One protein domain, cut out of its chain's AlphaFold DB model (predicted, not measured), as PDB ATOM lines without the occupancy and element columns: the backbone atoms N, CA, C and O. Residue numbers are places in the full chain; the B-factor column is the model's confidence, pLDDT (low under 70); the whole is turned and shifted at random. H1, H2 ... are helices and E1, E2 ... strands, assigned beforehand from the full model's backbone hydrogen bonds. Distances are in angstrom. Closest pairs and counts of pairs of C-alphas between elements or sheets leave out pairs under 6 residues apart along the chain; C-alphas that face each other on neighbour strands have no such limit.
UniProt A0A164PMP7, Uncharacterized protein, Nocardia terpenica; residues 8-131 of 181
ATOM      1  N   VAL A   8     132.043 143.795 188.646       95.31
ATOM      2  CA  VAL A   8     130.617 143.523 188.850       95.31
ATOM      3  C   VAL A   8     130.133 144.370 190.021       95.31
ATOM      4  O   VAL A   8     130.695 144.268 191.108       95.31
ATOM      5  N   ASP A   9     129.066 145.139 189.810       95.06
ATOM      6  CA  ASP A   9     128.472 146.013 190.824       95.06
ATOM      7  C   ASP A   9     126.952 145.828 190.930       95.06
ATOM      8  O   ASP A   9     126.276 145.396 189.992       95.06
ATOM      9  N   VAL A  10     126.391 146.157 192.098       92.62
ATOM     10  CA  VAL A  10     124.936 146.148 192.323       92.62
ATOM     11  C   VAL A  10     124.333 147.429 191.764       92.62
ATOM     12  O   VAL A  10     124.788 148.522 192.088       92.62
ATOM     13  N   THR A  11     123.265 147.308 190.975       91.44
ATOM     14  CA  THR A  11     122.620 148.478 190.349       91.44
ATOM     15  C   THR A  11     121.517 149.112 191.196       91.44
ATOM     16  O   THR A  11     121.118 150.241 190.939       91.44
ATOM     17  N   GLY A  12     120.980 148.380 192.179       89.75
ATOM     18  CA  GLY A  12     119.766 148.769 192.908       89.75
ATOM     19  C   GLY A  12     118.470 148.589 192.103       89.75
ATOM     20  O   GLY A  12     117.394 148.884 192.615       89.75
ATOM     21  N   VAL A  13     118.567 148.083 190.872       91.69
ATOM     22  CA  VAL A  13     117.444 147.800 189.982       91.69
ATOM     23  C   VAL A  13     117.004 146.343 190.125       91.69
ATOM     24  O   VAL A  13     117.833 145.448 190.310       91.69
ATOM     25  N   LEU A  14     115.696 146.114 189.997       93.00
ATOM     26  CA  LEU A  14     115.093 144.791 189.888       93.00
ATOM     27  C   LEU A  14     114.573 144.559 188.464       93.00
ATOM     28  O   LEU A  14     114.108 145.488 187.801       93.00
ATOM     29  N   ASP A  15     114.644 143.316 188.003       91.75
ATOM     30  CA  ASP A  15     114.007 142.878 186.770       91.75
ATOM     31  C   ASP A  15     112.481 142.759 186.945       91.75
ATOM     32  O   ASP A  15     111.934 142.930 188.036       91.75
ATOM     33  N   THR A  16     111.764 142.483 185.855       90.50
ATOM     34  CA  THR A  16     110.293 142.380 185.866       90.50
ATOM     35  C   THR A  16     109.747 141.268 186.763       90.50
ATOM     36  O   THR A  16     108.554 141.254 187.049       90.50
ATOM     37  N   GLU A  17     110.587 140.316 187.169       87.81
ATOM     38  CA  GLU A  17     110.232 139.232 188.086       87.81
ATOM     39  C   GLU A  17     110.655 139.540 189.537       87.81
ATOM     40  O   GLU A  17     110.444 138.719 190.426       87.81
ATOM     41  N   GLY A  18     111.222 140.725 189.792       89.81
ATOM     42  CA  GLY A  18     111.683 141.154 191.110       89.81
ATOM     43  C   GLY A  18     113.116 140.734 191.441       89.81
ATOM     44  O   GLY A  18     113.539 140.902 192.587       89.81
ATOM     45  N   HIS A  19     113.887 140.217 190.477       92.88
ATOM     46  CA  HIS A  19     115.256 139.765 190.733       92.88
ATOM     47  C   HIS A  19     116.261 140.898 190.560       92.88
ATOM     48  O   HIS A  19     116.170 141.674 189.610       92.88
ATOM     49  N   PRO A  20     117.269 140.995 191.429       94.25
ATOM     50  CA  PRO A  20     118.252 142.060 191.351       94.25
ATOM     51  C   PRO A  20     119.096 141.979 190.085       94.25
ATOM     52  O   PRO A  20     119.513 140.904 189.643       94.25
ATOM     53  N   ILE A  21     119.385 143.158 189.542       95.25
ATOM     54  CA  ILE A  21     120.255 143.349 188.391       95.25
ATOM     55  C   ILE A  21     121.634 143.792 188.876       95.25
ATOM     56  O   ILE A  21     121.793 144.766 189.619       95.25
ATOM     57  N   LEU A  22     122.650 143.066 188.432       96.19
ATOM     58  CA  LEU A  22     124.050 143.448 188.528       96.19
ATOM     59  C   LEU A  22     124.488 144.108 187.224       96.19
ATOM     60  O   LEU A  22     123.935 143.823 186.160       96.19
ATOM     61  N   PHE A  23     125.507 144.954 187.297       95.62
ATOM     62  CA  PHE A  23     126.165 145.503 186.122       95.62
ATOM     63  C   PHE A  23     127.585 144.968 186.035       95.62
ATOM     64  O   PHE A  23     128.380 145.155 186.954       95.62
ATOM     65  N   ALA A  24     127.884 144.277 184.939       96.38
ATOM     66  CA  ALA A  24     129.234 143.861 184.604       96.38
ATOM     67  C   ALA A  24     129.894 144.943 183.743       96.38
ATOM     68  O   ALA A  24     129.250 145.470 182.835       96.38
ATOM     69  N   GLU A  25     131.167 145.244 183.993       94.94
ATOM     70  CA  GLU A  25     131.968 146.160 183.175       94.94
ATOM     71  C   GLU A  25     133.343 145.546 182.870       94.94
ATOM     72  O   GLU A  25     133.964 144.912 183.725       94.94
ATOM     73  N   GLY A  26     133.808 145.695 181.624       93.12
ATOM     74  CA  GLY A  26     135.055 145.100 181.134       93.12
ATOM     75  C   GLY A  26     134.839 144.239 179.880       93.12
ATOM     76  O   GLY A  26     134.088 144.644 178.988       93.12
ATOM     77  N   PRO A  27     135.498 143.066 179.760       93.25
ATOM     78  CA  PRO A  27     135.328 142.164 178.611       93.25
ATOM     79  C   PRO A  27     133.873 141.756 178.343       93.25
ATOM     80  O   PRO A  27     133.470 141.629 177.183       93.25
ATOM     81  N   VAL A  28     133.087 141.593 179.411       94.94
ATOM     82  CA  VAL A  28     131.627 141.512 179.367       94.94
ATOM     83  C   VAL A  28     131.067 142.782 180.000       94.94
ATOM     84  O   VAL A  28     131.353 143.067 181.163       94.94
ATOM     85  N   THR A  29     130.270 143.535 179.240       95.62
ATOM     86  CA  THR A  29     129.668 144.789 179.708       95.62
ATOM     87  C   THR A  29     128.154 144.774 179.544       95.62
ATOM     88  O   THR A  29     127.669 144.637 178.422       95.62
ATOM     89  N   GLY A  30     127.401 144.953 180.628       94.81
ATOM     90  CA  GLY A  30     125.944 145.093 180.589       94.81
ATOM     91  C   GLY A  30     125.213 144.491 181.793       94.81
ATOM     92  O   GLY A  30     125.850 143.981 182.719       94.81
ATOM     93  N   PRO A  31     123.870 144.554 181.790       95.62
ATOM     94  CA  PRO A  31     123.044 144.099 182.901       95.62
ATOM     95  C   PRO A  31     122.915 142.576 182.954       95.62
ATOM     96  O   PRO A  31     122.706 141.905 181.937       95.62
ATOM     97  N   ILE A  32     122.957 142.032 184.165       96.44
ATOM     98  CA  ILE A  32     122.784 140.605 184.434       96.44
ATOM     99  C   ILE A  32     121.845 140.458 185.623       96.44
ATOM    100  O   ILE A  32     122.205 140.873 186.725       96.44
ATOM    101  N   SER A  33     120.656 139.878 185.430       96.00
ATOM    102  CA  SER A  33     119.812 139.544 186.584       96.00
ATOM    103  C   SER A  33     120.261 138.236 187.209       96.00
ATOM    104  O   SER A  33     120.707 137.317 186.513       96.00
ATOM    105  N   VAL A  34     120.194 138.173 188.536       95.62
ATOM    106  CA  VAL A  34     120.638 137.022 189.320       95.62
ATOM    107  C   VAL A  34     119.500 136.508 190.188       95.62
ATOM    108  O   VAL A  34     118.924 137.238 190.989       95.62
ATOM    109  N   GLN A  35     119.190 135.227 190.043       94.00
ATOM    110  CA  GLN A  35     118.073 134.577 190.716       94.00
ATOM    111  C   GLN A  35     118.529 133.230 191.275       94.00
ATOM    112  O   GLN A  35     119.139 132.433 190.565       94.00
ATOM    113  N   TYR A  36     118.198 132.929 192.528       93.69
ATOM    114  CA  TYR A  36     118.260 131.544 192.993       93.69
ATOM    115  C   TYR A  36     117.050 130.790 192.469       93.69
ATOM    116  O   TYR A  36     115.917 131.213 192.681       93.69
ATOM    117  N   ARG A  37     117.283 129.664 191.802       88.19
ATOM    118  CA  ARG A  37     116.211 128.835 191.267       88.19
ATOM    119  C   ARG A  37     116.371 127.405 191.738       88.19
ATOM    120  O   ARG A  37     117.452 126.823 191.650       88.19
ATOM    121  N   TYR A  38     115.263 126.832 192.180       85.19
ATOM    122  CA  TYR A  38     115.160 125.398 192.337       85.19
ATOM    123  C   TYR A  38     114.841 124.766 190.984       85.19
ATOM    124  O   TYR A  38     113.813 125.060 190.368       85.19
ATOM    125  N   ARG A  39     115.729 123.902 190.500       76.19
ATOM    126  CA  ARG A  39     115.436 123.035 189.362       76.19
ATOM    127  C   ARG A  39     114.867 121.737 189.898       76.19
ATOM    128  O   ARG A  39     115.586 120.962 190.522       76.19
ATOM    129  N   GLY A  40     113.562 121.579 189.697       65.31
ATOM    130  CA  GLY A  40     112.845 120.350 190.000       65.31
ATOM    131  C   GLY A  40     113.094 119.263 188.954       65.31
ATOM    132  O   GLY A  40     113.778 119.463 187.950       65.31
ATOM    133  N   LEU A  41     112.509 118.097 189.213       52.44
ATOM    134  CA  LEU A  41     112.640 116.890 188.405       52.44
ATOM    135  C   LEU A  41     111.980 117.051 187.025       52.44
ATOM    136  O   LEU A  41     110.862 116.591 186.803       52.44
ATOM    137  N   ASP A  42     112.699 117.618 186.062       47.94
ATOM    138  CA  ASP A  42     112.280 117.673 184.657       47.94
ATOM    139  C   ASP A  42     112.478 116.300 183.984       47.94
ATOM    140  O   ASP A  42     113.288 116.150 183.072       47.94
ATOM    141  N   GLY A  43     111.854 115.234 184.501       44.19
ATOM    142  CA  GLY A  43     111.950 113.858 183.976       44.19
ATOM    143  C   GLY A  43     113.358 113.228 183.946       44.19
ATOM    144  O   GLY A  43     113.483 112.037 183.672       44.19
ATOM    145  N   ARG A  44     114.415 113.999 184.240       49.91
ATOM    146  CA  ARG A  44     115.837 113.614 184.215       49.91
ATOM    147  C   ARG A  44     116.508 113.596 185.591       49.91
ATOM    148  O   ARG A  44     117.700 113.328 185.666       49.91
ATOM    149  N   GLY A  45     115.762 113.809 186.678       46.25
ATOM    150  CA  GLY A  45     116.233 113.381 188.001       46.25
ATOM    151  C   GLY A  45     117.007 114.393 188.852       46.25
ATOM    152  O   GLY A  45     117.558 113.976 189.866       46.25
ATOM    153  N   TYR A  46     117.061 115.681 188.498       52.97
ATOM    154  CA  TYR A  46     117.838 116.659 189.269       52.97
ATOM    155  C   TYR A  46     116.967 117.467 190.238       52.97
ATOM    156  O   TYR A  46     115.952 118.031 189.845       52.97
ATOM    157  N   ASP A  47     117.390 117.492 191.499       71.56
ATOM    158  CA  ASP A  47     116.849 118.280 192.607       71.56
ATOM    159  C   ASP A  47     117.989 119.200 193.079       71.56
ATOM    160  O   ASP A  47     118.847 118.808 193.870       71.56
ATOM    161  N   THR A  48     118.117 120.388 192.483       84.69
ATOM    162  CA  THR A  48     119.290 121.247 192.744       84.69
ATOM    163  C   THR A  48     118.911 122.711 192.833       84.69
ATOM    164  O   THR A  48     118.099 123.206 192.044       84.69
ATOM    165  N   TRP A  49     119.588 123.423 193.727       88.88
ATOM    166  CA  TRP A  49     119.585 124.873 193.760       88.88
ATOM    167  C   TRP A  49     120.699 125.414 192.878       88.88
ATOM    168  O   TRP A  49     121.877 125.085 193.053       88.88
ATOM    169  N   CYS A  50     120.329 126.281 191.945       91.12
ATOM    170  CA  CYS A  50     121.269 126.982 191.090       91.12
ATOM    171  C   CYS A  50     121.150 128.497 191.247       91.12
ATOM    172  O   CYS A  50     120.105 129.028 191.631       91.12
ATOM    173  N   LEU A  51     122.236 129.191 190.918       93.69
ATOM    174  CA  LEU A  51     122.204 130.609 190.608       93.69
ATOM    175  C   LEU A  51     121.968 130.747 189.101       93.69
ATOM    176  O   LEU A  51     122.834 130.410 188.290       93.69
ATOM    177  N   HIS A  52     120.769 131.186 188.741       93.00
ATOM    178  CA  HIS A  52     120.363 131.539 187.390       93.00
ATOM    179  C   HIS A  52     120.788 132.980 187.107       93.00
ATOM    180  O   HIS A  52     120.346 133.911 187.776       93.00
ATOM    181  N   MET A  53     121.656 133.161 186.121       95.38
ATOM    182  CA  MET A  53     122.165 134.458 185.693       95.38
ATOM    183  C   MET A  53     121.655 134.730 184.286       95.38
ATOM    184  O   MET A  53     122.000 134.001 183.354       95.38
ATOM    185  N   ARG A  54     120.817 135.752 184.125       94.81
ATOM    186  CA  ARG A  54     120.185 136.103 182.852       94.81
ATOM    187  C   ARG A  54     120.903 137.294 182.233       94.81
ATOM    188  O   ARG A  54     120.965 138.363 182.831       94.81
ATOM    189  N   LEU A  55     121.428 137.110 181.026       93.69
ATOM    190  CA  LEU A  55     122.009 138.185 180.227       93.69
ATOM    191  C   LEU A  55     120.884 138.997 179.593       93.69
ATOM    192  O   LEU A  55     119.991 138.415 178.970       93.69
ATOM    193  N   SER A  56     120.981 140.324 179.683       90.25
ATOM    194  CA  SER A  56     119.990 141.245 179.109       90.25
ATOM    195  C   SER A  56     118.588 141.024 179.706       90.25
ATOM    196  O   SER A  56     117.649 140.691 178.975       90.25
ATOM    197  N   PRO A  57     118.442 141.119 181.045       91.38
ATOM    198  CA  PRO A  57     117.156 140.953 181.709       91.38
ATOM    199  C   PRO A  57     116.147 142.013 181.258       91.38
ATOM    200  O   PRO A  57     116.503 143.091 180.786       91.38
ATOM    201  N   LEU A  58     114.864 141.705 181.432       88.31
ATOM    202  CA  LEU A  58     113.787 142.659 181.194       88.31
ATOM    203  C   LEU A  58     113.587 143.505 182.453       88.31
ATOM    204  O   LEU A  58     113.422 142.956 183.536       88.31
ATOM    205  N   PHE A  59     113.577 144.824 182.313       85.50
ATOM    206  CA  PHE A  59     113.322 145.778 183.395       85.50
ATOM    207  C   PHE A  59     112.620 147.018 182.840       85.50
ATOM    208  O   PHE A  59     112.604 147.233 181.620       85.50
ATOM    209  N   ASP A  60     112.012 147.816 183.722       79.81
ATOM    210  CA  ASP A  60     111.338 149.047 183.315       79.81
ATOM    211  C   ASP A  60     112.362 150.118 182.916       79.81
ATOM    212  O   ASP A  60     113.103 150.679 183.725       79.81
ATOM    213  N   ARG A  61     112.419 150.383 181.611       67.50
ATOM    214  CA  ARG A  61     113.436 151.234 180.985       67.50
ATOM    215  C   ARG A  61     113.198 152.714 181.219       67.50
ATOM    216  O   ARG A  61     114.120 153.498 181.003       67.50
ATOM    217  N   ALA A  62     111.982 153.099 181.602       59.69
ATOM    218  CA  ALA A  62     111.597 154.501 181.694       59.69
ATOM    219  C   ALA A  62     112.383 155.269 182.772       59.69
ATOM    220  O   ALA A  62     112.496 156.489 182.672       59.69
ATOM    221  N   GLU A  63     112.977 154.578 183.756       57.94
ATOM    222  CA  GLU A  63     113.513 155.230 184.960       57.94
ATOM    223  C   GLU A  63     114.985 154.914 185.289       57.94
ATOM    224  O   GLU A  63     115.543 155.525 186.197       57.94
ATOM    225  N   GLN A  64     115.648 153.988 184.583       68.12
ATOM    226  CA  GLN A  64     116.778 153.260 185.198       68.12
ATOM    227  C   GLN A  64     118.153 153.402 184.525       68.12
ATOM    228  O   GLN A  64     119.141 152.938 185.084       68.12
ATOM    229  N   GLY A  65     118.265 154.051 183.360       76.75
ATOM    230  CA  GLY A  65     119.555 154.440 182.752       76.75
ATOM    231  C   GLY A  65     120.523 153.306 182.358       76.75
ATOM    232  O   GLY A  65     121.608 153.592 181.853       76.75
ATOM    233  N   LEU A  66     120.157 152.038 182.561       84.94
ATOM    234  CA  LEU A  66     120.970 150.876 182.207       84.94
ATOM    235  C   LEU A  66     120.814 150.516 180.719       84.94
ATOM    236  O   LEU A  66     119.714 150.632 180.166       84.94
ATOM    237  N   PRO A  67     121.883 150.042 180.053       88.12
ATOM    238  CA  PRO A  67     121.775 149.519 178.700       88.12
ATOM    239  C   PRO A  67     120.911 148.256 178.690       88.12
ATOM    240  O   PRO A  67     120.900 147.493 179.645       88.12
ATOM    241  N   GLU A  68     120.206 148.017 177.588       87.25
ATOM    242  CA  GLU A  68     119.304 146.867 177.448       87.25
ATOM    243  C   GLU A  68     120.055 145.536 177.294       87.25
ATOM    244  O   GLU A  68     119.551 144.490 177.696       87.25
ATOM    245  N   TYR A  69     121.252 145.574 176.703       90.69
ATOM    246  CA  TYR A  69     121.970 144.378 176.282       90.69
ATOM    247  C   TYR A  69     123.329 144.225 176.941       90.69
ATOM    248  O   TYR A  69     124.066 145.193 177.134       90.69
ATOM    249  N   VAL A  70     123.688 142.969 177.185       93.94
ATOM    250  CA  VAL A  70     125.063 142.563 177.450       93.94
ATOM    251  C   VAL A  70     125.850 142.570 176.150       93.94
ATOM    252  O   VAL A  70     125.435 142.002 175.136       93.94
ATOM    253  N   THR A  71     127.016 143.195 176.195       94.31
ATOM    254  CA  THR A  71     127.957 143.316 175.094       94.31
ATOM    255  C   THR A  71     129.249 142.575 175.409       94.31
ATOM    256  O   THR A  71     129.788 142.668 176.510       94.31
ATOM    257  N   ILE A  72     129.745 141.820 174.430       92.75
ATOM    258  CA  ILE A  72     131.022 141.103 174.499       92.75
ATOM    259  C   ILE A  72     131.734 141.340 173.174       92.75
ATOM    260  O   ILE A  72     131.175 141.058 172.111       92.75
ATOM    261  N   ASN A  73     132.948 141.895 173.213       87.44
ATOM    262  CA  ASN A  73     133.715 142.243 172.008       87.44
ATOM    263  C   ASN A  73     132.891 143.055 170.976       87.44
ATOM    264  O   ASN A  73     132.933 142.794 169.773       87.44
ATOM    265  N   GLY A  74     132.086 144.010 171.462       86.31
ATOM    266  CA  GLY A  74     131.247 144.888 170.637       86.31
ATOM    267  C   GLY A  74     130.009 144.226 170.016       86.31
ATOM    268  O   GLY A  74     129.392 144.804 169.123       86.31
ATOM    269  N   ARG A  75     129.641 143.011 170.439       90.94
ATOM    270  CA  ARG A  75     128.435 142.304 169.981       90.94
ATOM    271  C   ARG A  75     127.454 142.115 171.126       90.94
ATOM    272  O   ARG A  75     127.876 141.827 172.237       90.94
ATOM    273  N   GLU A  76     126.165 142.225 170.829       93.12
ATOM    274  CA  GLU A  76     125.079 142.056 171.800       93.12
ATOM    275  C   GLU A  76     124.656 140.589 171.947       93.12
ATOM    276  O   GLU A  76     124.464 139.878 170.948       93.12
ATOM    277  N   TYR A  77     124.455 140.165 173.193       91.50
ATOM    278  CA  TYR A  77     124.079 138.806 173.572       91.50
ATOM    279  C   TYR A  77     122.868 138.797 174.503       91.50
ATOM    280  O   TYR A  77     122.631 139.729 175.271       91.50
ATOM    281  N   THR A  78     122.097 137.717 174.442       91.81
ATOM    282  CA  THR A  78     120.999 137.431 175.369       91.81
ATOM    283  C   THR A  78     121.053 135.967 175.779       91.81
ATOM    284  O   THR A  78     121.706 135.145 175.130       91.81
ATOM    285  N   GLY A  79     120.372 135.627 176.870       90.50
ATOM    286  CA  GLY A  79     120.265 134.247 177.320       90.50
ATOM    287  C   GLY A  79     120.471 134.110 178.814       90.50
ATOM    288  O   GLY A  79     120.203 135.035 179.573       90.50
ATOM    289  N   HIS A  80     120.922 132.941 179.243       91.06
ATOM    290  CA  HIS A  80     121.145 132.648 180.642       91.06
ATOM    291  C   HIS A  80     122.222 131.588 180.857       91.06
ATOM    292  O   HIS A  80     122.534 130.788 179.970       91.06
ATOM    293  N   ARG A  81     122.726 131.556 182.085       89.50
ATOM    294  CA  ARG A  81     123.537 130.473 182.619       89.50
ATOM    295  C   ARG A  81     123.045 130.080 183.998       89.50
ATOM    296  O   ARG A  81     122.773 130.938 184.830       89.50
ATOM    297  N   ASN A  82     122.956 128.783 184.243       89.06
ATOM    298  CA  ASN A  82     122.700 128.222 185.560       89.06
ATOM    299  C   ASN A  82     124.009 127.677 186.110       89.06
ATOM    300  O   ASN A  82     124.642 126.880 185.428       89.06
ATOM    301  N   ILE A  83     124.383 128.050 187.331       89.69
ATOM    302  CA  ILE A  83     125.480 127.401 188.060       89.69
ATOM    303  C   ILE A  83     124.898 126.709 189.284       89.69
ATOM    304  O   ILE A  83     124.244 127.357 190.099       89.69
ATOM    305  N   VAL A  84     125.117 125.399 189.417       89.06
ATOM    306  CA  VAL A  84     124.674 124.628 190.589       89.06
ATOM    307  C   VAL A  84     125.432 125.100 191.828       89.06
ATOM    308  O   VAL A  84     126.661 125.067 191.855       89.06
ATOM    309  N   ILE A  85     124.690 125.514 192.853       89.31
ATOM    310  CA  ILE A  85     125.216 125.987 194.139       89.31
ATOM    311  C   ILE A  85     125.057 124.914 195.222       89.31
ATOM    312  O   ILE A  85     125.922 124.767 196.080       89.31
ATOM    313  N   GLU A  86     123.985 124.126 195.158       86.81
ATOM    314  CA  GLU A  86     123.726 123.025 196.085       86.81
ATOM    315  C   GLU A  86     122.963 121.907 195.363       86.81
ATOM    316  O   GLU A  86     122.001 122.170 194.640       86.81
ATOM    317  N   SER A  87     123.391 120.656 195.547       73.56
ATOM    318  CA  SER A  87     122.755 119.475 194.952       73.56
ATOM    319  C   SER A  87     122.105 118.619 196.033       73.56
ATOM    320  O   SER A  87     122.734 118.302 197.043       73.56
ATOM    321  N   HIS A  88     120.885 118.161 195.765       64.75
ATOM    322  CA  HIS A  88     120.185 117.140 196.534       64.75
ATOM    323  C   HIS A  88     119.779 115.981 195.605       64.75
ATOM    324  O   HIS A  88     119.670 116.136 194.391       64.75
ATOM    325  N   GLY A  89     119.615 114.781 196.161       57.56
ATOM    326  CA  GLY A  89     119.148 113.609 195.412       57.56
ATOM    327  C   GLY A  89     120.206 112.528 195.122       57.56
ATOM    328  O   GLY A  89     121.390 112.697 195.412       57.56
ATOM    329  N   PRO A  90     119.768 111.373 194.578       53.50
ATOM    330  CA  PRO A  90     120.599 110.176 194.385       53.50
ATOM    331  C   PRO A  90     121.625 110.317 193.252       53.50
ATOM    332  O   PRO A  90     122.565 109.527 193.168       53.50
ATOM    333  N   HIS A  91     121.452 111.317 192.386       56.91
ATOM    334  CA  HIS A  91     122.403 111.686 191.346       56.91
ATOM    335  C   HIS A  91     123.104 112.977 191.773       56.91
ATOM    336  O   HIS A  91     122.553 114.057 191.550       56.91
ATOM    337  N   PRO A  92     124.285 112.901 192.415       54.94
ATOM    338  CA  PRO A  92     125.002 114.096 192.827       54.94
ATOM    339  C   PRO A  92     125.387 114.884 191.576       54.94
ATOM    340  O   PRO A  92     126.258 114.475 190.807       54.94
ATOM    341  N   THR A  93     124.726 116.019 191.358       64.12
ATOM    342  CA  THR A  93     125.223 117.000 190.400       64.12
ATOM    343  C   THR A  93     126.348 117.736 191.109       64.12
ATOM    344  O   THR A  93     126.194 118.168 192.251       64.12
ATOM    345  N   SER A  94     127.520 117.825 190.486       68.12
ATOM    346  CA  SER A  94     128.641 118.524 191.115       68.12
ATOM    347  C   SER A  94     128.299 120.008 191.257       68.12
ATOM    348  O   SER A  94     127.810 120.619 190.306       68.12
ATOM    349  N   VAL A  95     128.556 120.593 192.429       75.00
ATOM    350  CA  VAL A  95     128.524 122.054 192.597       75.00
ATOM    351  C   VAL A  95     129.454 122.672 191.554       75.00
ATOM    352  O   VAL A  95     130.557 122.173 191.329       75.00
ATOM    353  N   GLY A  96     128.986 123.718 190.879       71.38
ATOM    354  CA  GLY A  96     129.676 124.318 189.740       71.38
ATOM    355  C   GLY A  96     129.319 123.718 188.377       71.38
ATOM    356  O   GLY A  96     129.753 124.265 187.368       71.38
ATOM    357  N   ALA A  97     128.514 122.648 188.303       73.50
ATOM    358  CA  ALA A  97     127.953 122.198 187.028       73.50
ATOM    359  C   ALA A  97     127.093 123.305 186.408       73.50
ATOM    360  O   ALA A  97     126.371 124.009 187.129       73.50
ATOM    361  N   THR A  98     127.165 123.449 185.082       78.31
ATOM    362  CA  THR A  98     126.486 124.537 184.379       78.31
ATOM    363  C   THR A  98     125.511 124.044 183.318       78.31
ATOM    364  O   THR A  98     125.737 123.030 182.661       78.31
ATOM    365  N   GLU A  99     124.406 124.773 183.167       76.12
ATOM    366  CA  GLU A  99     123.573 124.709 181.967       76.12
ATOM    367  C   GLU A  99     123.474 126.098 181.359       76.12
ATOM    368  O   GLU A  99     123.069 127.057 182.025       76.12
ATOM    369  N   ASP A 100     123.806 126.173 180.076       79.38
ATOM    370  CA  ASP A 100     124.069 127.421 179.393       79.38
ATOM    371  C   ASP A 100     123.187 127.515 178.153       79.38
ATOM    372  O   ASP A 100     123.145 126.611 177.316       79.38
ATOM    373  N   HIS A 101     122.525 128.654 177.996       82.62
ATOM    374  CA  HIS A 101     121.876 129.017 176.750       82.62
ATOM    375  C   HIS A 101     122.133 130.492 176.483       82.62
ATOM    376  O   HIS A 101     121.466 131.358 177.043       82.62
ATOM    377  N   CYS A 102     123.079 130.786 175.602       84.69
ATOM    378  CA  CYS A 102     123.403 132.144 175.188       84.69
ATOM    379  C   CYS A 102     123.336 132.234 173.662       84.69
ATOM    380  O   CYS A 102     123.704 131.294 172.955       84.69
ATOM    381  N   THR A 103     122.825 133.346 173.146       87.12
ATOM    382  CA  THR A 103     122.688 133.590 171.710       87.12
ATOM    383  C   THR A 103     123.083 135.020 171.379       87.12
ATOM    384  O   THR A 103     122.924 135.952 172.172       87.12
ATOM    385  N   ARG A 104     123.631 135.212 170.178       87.00
ATOM    386  CA  ARG A 104     123.863 136.558 169.659       87.00
ATOM    387  C   ARG A 104     122.524 137.155 169.228       87.00
ATOM    388  O   ARG A 104     121.832 136.554 168.406       87.00
ATOM    389  N   ARG A 105     122.204 138.364 169.702       81.94
ATOM    390  CA  ARG A 105     120.928 139.039 169.399       81.94
ATOM    391  C   ARG A 105     120.732 139.228 167.893       81.94
ATOM    392  O   ARG A 105     119.736 138.798 167.320       81.94
ATOM    393  N   VAL A 106     121.701 139.870 167.241       77.06
ATOM    394  CA  VAL A 106     121.649 140.143 165.799       77.06
ATOM    395  C   VAL A 106     122.260 138.977 165.026       77.06
ATOM    396  O   VAL A 106     123.442 138.662 165.182       77.06
ATOM    397  N   GLY A 107     121.450 138.368 164.157       65.88
ATOM    398  CA  GLY A 107     121.856 137.275 163.273       65.88
ATOM    399  C   GLY A 107     121.667 135.867 163.844       65.88
ATOM    400  O   GLY A 107     122.084 134.922 163.182       65.88
ATOM    401  N   GLY A 108     121.075 135.716 165.039       63.59
ATOM    402  CA  GLY A 108     120.653 134.420 165.606       63.59
ATOM    403  C   GLY A 108     121.764 133.370 165.746       63.59
ATOM    404  O   GLY A 108     121.484 132.176 165.796       63.59
ATOM    405  N   GLY A 109     123.026 133.804 165.736       72.56
ATOM    406  CA  GLY A 109     124.190 132.929 165.648       72.56
ATOM    407  C   GLY A 109     124.638 132.364 166.995       72.56
ATOM    408  O   GLY A 109     124.374 132.940 168.054       72.56
ATOM    409  N   VAL A 110     125.382 131.258 166.917       74.25
ATOM    410  CA  VAL A 110     126.061 130.618 168.052       74.25
ATOM    411  C   VAL A 110     127.051 131.593 168.696       74.25
ATOM    412  O   VAL A 110     127.686 132.407 168.016       74.25
ATOM    413  N   VAL A 111     127.189 131.506 170.017       80.50
ATOM    414  CA  VAL A 111     128.187 132.264 170.777       80.50
ATOM    415  C   VAL A 111     129.585 131.883 170.303       80.50
ATOM    416  O   VAL A 111     129.929 130.711 170.187       80.50
ATOM    417  N   THR A 112     130.405 132.883 169.995       83.81
ATOM    418  CA  THR A 112     131.804 132.666 169.613       83.81
ATOM    419  C   THR A 112     132.596 132.114 170.794       83.81
ATOM    420  O   THR A 112     132.361 132.568 171.909       83.81
ATOM    421  N   ALA A 113     133.596 131.256 170.556       85.62
ATOM    422  CA  ALA A 113     134.470 130.721 171.611       85.62
ATOM    423  C   ALA A 113     135.019 131.816 172.547       85.62
ATOM    424  O   ALA A 113     134.823 131.741 173.748       85.62
ATOM    425  N   ALA A 114     135.531 132.919 171.994       86.00
ATOM    426  CA  ALA A 114     136.018 134.046 172.796       86.00
ATOM    427  C   ALA A 114     134.951 134.684 173.711       86.00
ATOM    428  O   ALA A 114     135.271 135.223 174.762       86.00
ATOM    429  N   ALA A 115     133.675 134.656 173.312       87.69
ATOM    430  CA  ALA A 115     132.596 135.161 174.160       87.69
ATOM    431  C   ALA A 115     132.207 134.147 175.243       87.69
ATOM    432  O   ALA A 115     131.846 134.561 176.339       87.69
ATOM    433  N   ILE A 116     132.329 132.846 174.957       88.31
ATOM    434  CA  ILE A 116     132.206 131.790 175.967       88.31
ATOM    435  C   ILE A 116     133.314 131.956 177.012       88.31
ATOM    436  O   ILE A 116     132.989 132.030 178.187       88.31
ATOM    437  N   ASP A 117     134.569 132.153 176.598       89.88
ATOM    438  CA  ASP A 117     135.705 132.332 177.516       89.88
ATOM    439  C   ASP A 117     135.488 133.511 178.481       89.88
ATOM    440  O   ASP A 117     135.674 133.385 179.689       89.88
ATOM    441  N   HIS A 118     135.029 134.663 177.975       91.62
ATOM    442  CA  HIS A 118     134.731 135.817 178.830       91.62
ATOM    443  C   HIS A 118     133.562 135.566 179.793       91.62
ATOM    444  O   HIS A 118     133.584 136.037 180.930       91.62
ATOM    445  N   LEU A 119     132.543 134.818 179.362       91.12
ATOM    446  CA  LEU A 119     131.430 134.424 180.224       91.12
ATOM    447  C   LEU A 119     131.872 133.401 181.287       91.12
ATOM    448  O   LEU A 119     131.475 133.525 182.443       91.12
ATOM    449  N   ASP A 120     132.715 132.433 180.921       90.00
ATOM    450  CA  ASP A 120     133.334 131.456 181.828       90.00
ATOM    451  C   ASP A 120     134.213 132.130 182.887       90.00
ATOM    452  O   ASP A 120     134.261 131.667 184.025       90.00
ATOM    453  N   GLU A 121     134.870 133.246 182.559       90.38
ATOM    454  CA  GLU A 121     135.609 134.052 183.536       90.38
ATOM    455  C   GLU A 121     134.682 134.892 184.433       90.38
ATOM    456  O   GLU A 121     134.952 135.041 185.628       90.38
ATOM    457  N   LEU A 122     133.606 135.462 183.882       92.69
ATOM    458  CA  LEU A 122     132.696 136.358 184.600       92.69
ATOM    459  C   LEU A 122     131.816 135.622 185.615       92.69
ATOM    460  O   LEU A 122     131.672 136.067 186.753       92.69
ATOM    461  N   PHE A 123     131.169 134.528 185.221       91.81
ATOM    462  CA  PHE A 123     130.128 133.937 186.061       91.81
ATOM    463  C   PHE A 123     130.630 133.403 187.413       91.81
ATOM    464  O   PHE A 123     129.948 133.633 188.413       91.81
ATOM    465  N   PRO A 124     131.822 132.788 187.524       90.06
ATOM    466  CA  PRO A 124     132.411 132.475 188.823       90.06
ATOM    467  C   PRO A 124     132.641 133.713 189.701       90.06
ATOM    468  O   PRO A 124     132.491 133.623 190.918       90.06
ATOM    469  N   GLN A 125     132.954 134.875 189.113       92.12
ATOM    470  CA  GLN A 125     133.090 136.134 189.860       92.12
ATOM    471  C   GLN A 125     131.736 136.615 190.380       92.12
ATOM    472  O   GLN A 125     131.644 137.008 191.539       92.12
ATOM    473  N   ILE A 126     130.676 136.522 189.569       94.94
ATOM    474  CA  ILE A 126     129.308 136.825 190.010       94.94
ATOM    475  C   ILE A 126     128.895 135.897 191.152       94.94
ATOM    476  O   ILE A 126     128.357 136.368 192.150       94.94
ATOM    477  N   VAL A 127     129.175 134.594 191.043       93.75
ATOM    478  CA  VAL A 127     128.908 133.640 192.126       93.75
ATOM    479  C   VAL A 127     129.673 134.050 193.382       93.75
ATOM    480  O   VAL A 127     129.055 134.200 194.428       93.75
ATOM    481  N   ALA A 128     130.980 134.299 193.296       93.00
ATOM    482  CA  ALA A 128     131.784 134.699 194.452       93.00
ATOM    483  C   ALA A 128     131.325 136.029 195.081       93.00
ATOM    484  O   ALA A 128     131.405 136.194 196.295       93.00
ATOM    485  N   PHE A 129     130.843 136.965 194.264       94.56
ATOM    486  CA  PHE A 129     130.352 138.270 194.696       94.56
ATOM    487  C   PHE A 129     128.965 138.199 195.348       94.56
ATOM    488  O   PHE A 129     128.715 138.825 196.377       94.56
ATOM    489  N   TRP A 130     128.043 137.460 194.733       94.19
ATOM    490  CA  TRP A 130     126.625 137.491 195.077       94.19
ATOM    491  C   TRP A 130     126.204 136.364 196.019       94.19
ATOM    492  O   TRP A 130     125.300 136.535 196.847       94.19
ATOM    493  N   HIS A 131     126.814 135.187 195.876       93.56
ATOM    494  CA  HIS A 131     126.379 134.010 196.602       93.56
ATOM    495  C   HIS A 131     126.783 134.065 198.076       93.56
ATOM    496  O   HIS A 131     127.947 134.244 198.421       93.56
TER     497      HIS A 131
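This is residues 8 to 131 of the 181 residues of an uncharacterized protein of Nocardia terpenica (UniProt A0A164PMP7). A twisted antiparallel sheet of seven strands curls round one helix, H1, which lies in the hollow of the curl. Strands E3, E4 and E6 run side by side through the middle of the sheet; the hairpin turns at residues 40 to 46 and 89 to 97 lie toward one end of the long axis, and the loop of residues 56 to 69 lies toward the other. The 124 printed residues hold seven named strands and then one named helix, of mixed class; the sheet is branched. The whole is compact, with a radius of gyration of the C-alphas of 14.7 A and spans of 45 by 31 by 25 A.

E3, residues 28 to 39, bends by 76 degrees at residue 31. On one side of it is E2, residues 20 to 25, with N 22 and O 32 2.8 A apart; on the other side are E4, residues 47 to 55, with N 35 and O 52 at 2.9 A, and E5, residues 70 to 72, with N 71 and O 29 at 2.7 A. E6, residues 75 to 88, has E4 and E5 on one side, with N 53 and O 81 at 2.8 A and N 77 and O 70 at 2.8 A. On its other side is the edge strand E7, residues 98 to 104, with N 80 and O 101 at 2.8 A. The other edge strand, E1, residues 8 to 14, forms a hairpin with E2, with N 23 and O 9 at 2.8 A. These neighbour pairs are antiparallel, and E1 to E4 and E5 to E7 are two meanders, each strand the antiparallel neighbour of the one before. H1, residues 113 to 130, is on the sheet; among the closest C-alphas are those of Ile 72 and Ala 115, 6.2 A apart, and Val 8 and Ile 126, 6.9 A apart. In H1, 12 of 14 O i to N i+4 pairs are within hydrogen-bond range.

E1 begins at C-alpha 8, (130.617, 143.523, 188.850). From first to last C-alpha E3 measures 26.5 A, E4 24.0 A, E7 19.2 A and H1 25.7 A. E6, 37.5 A, runs from C-alpha 75 at (128.435, 142.304, 169.981) to C-alpha 88 at (120.185, 117.140, 196.534). H1 ends at C-alpha 130, (126.625, 137.491, 195.077).

The two C-alphas farthest apart, those of Ala 62 and Pro 90, are 47.0 A apart. The printed part has no cut, and its one long link is E4 to E5, 14 residues. The mean pLDDT of the printed part is 83.9; residues 40 to 46, 61 to 64, 88 to 94 and 107 to 108 are under 70.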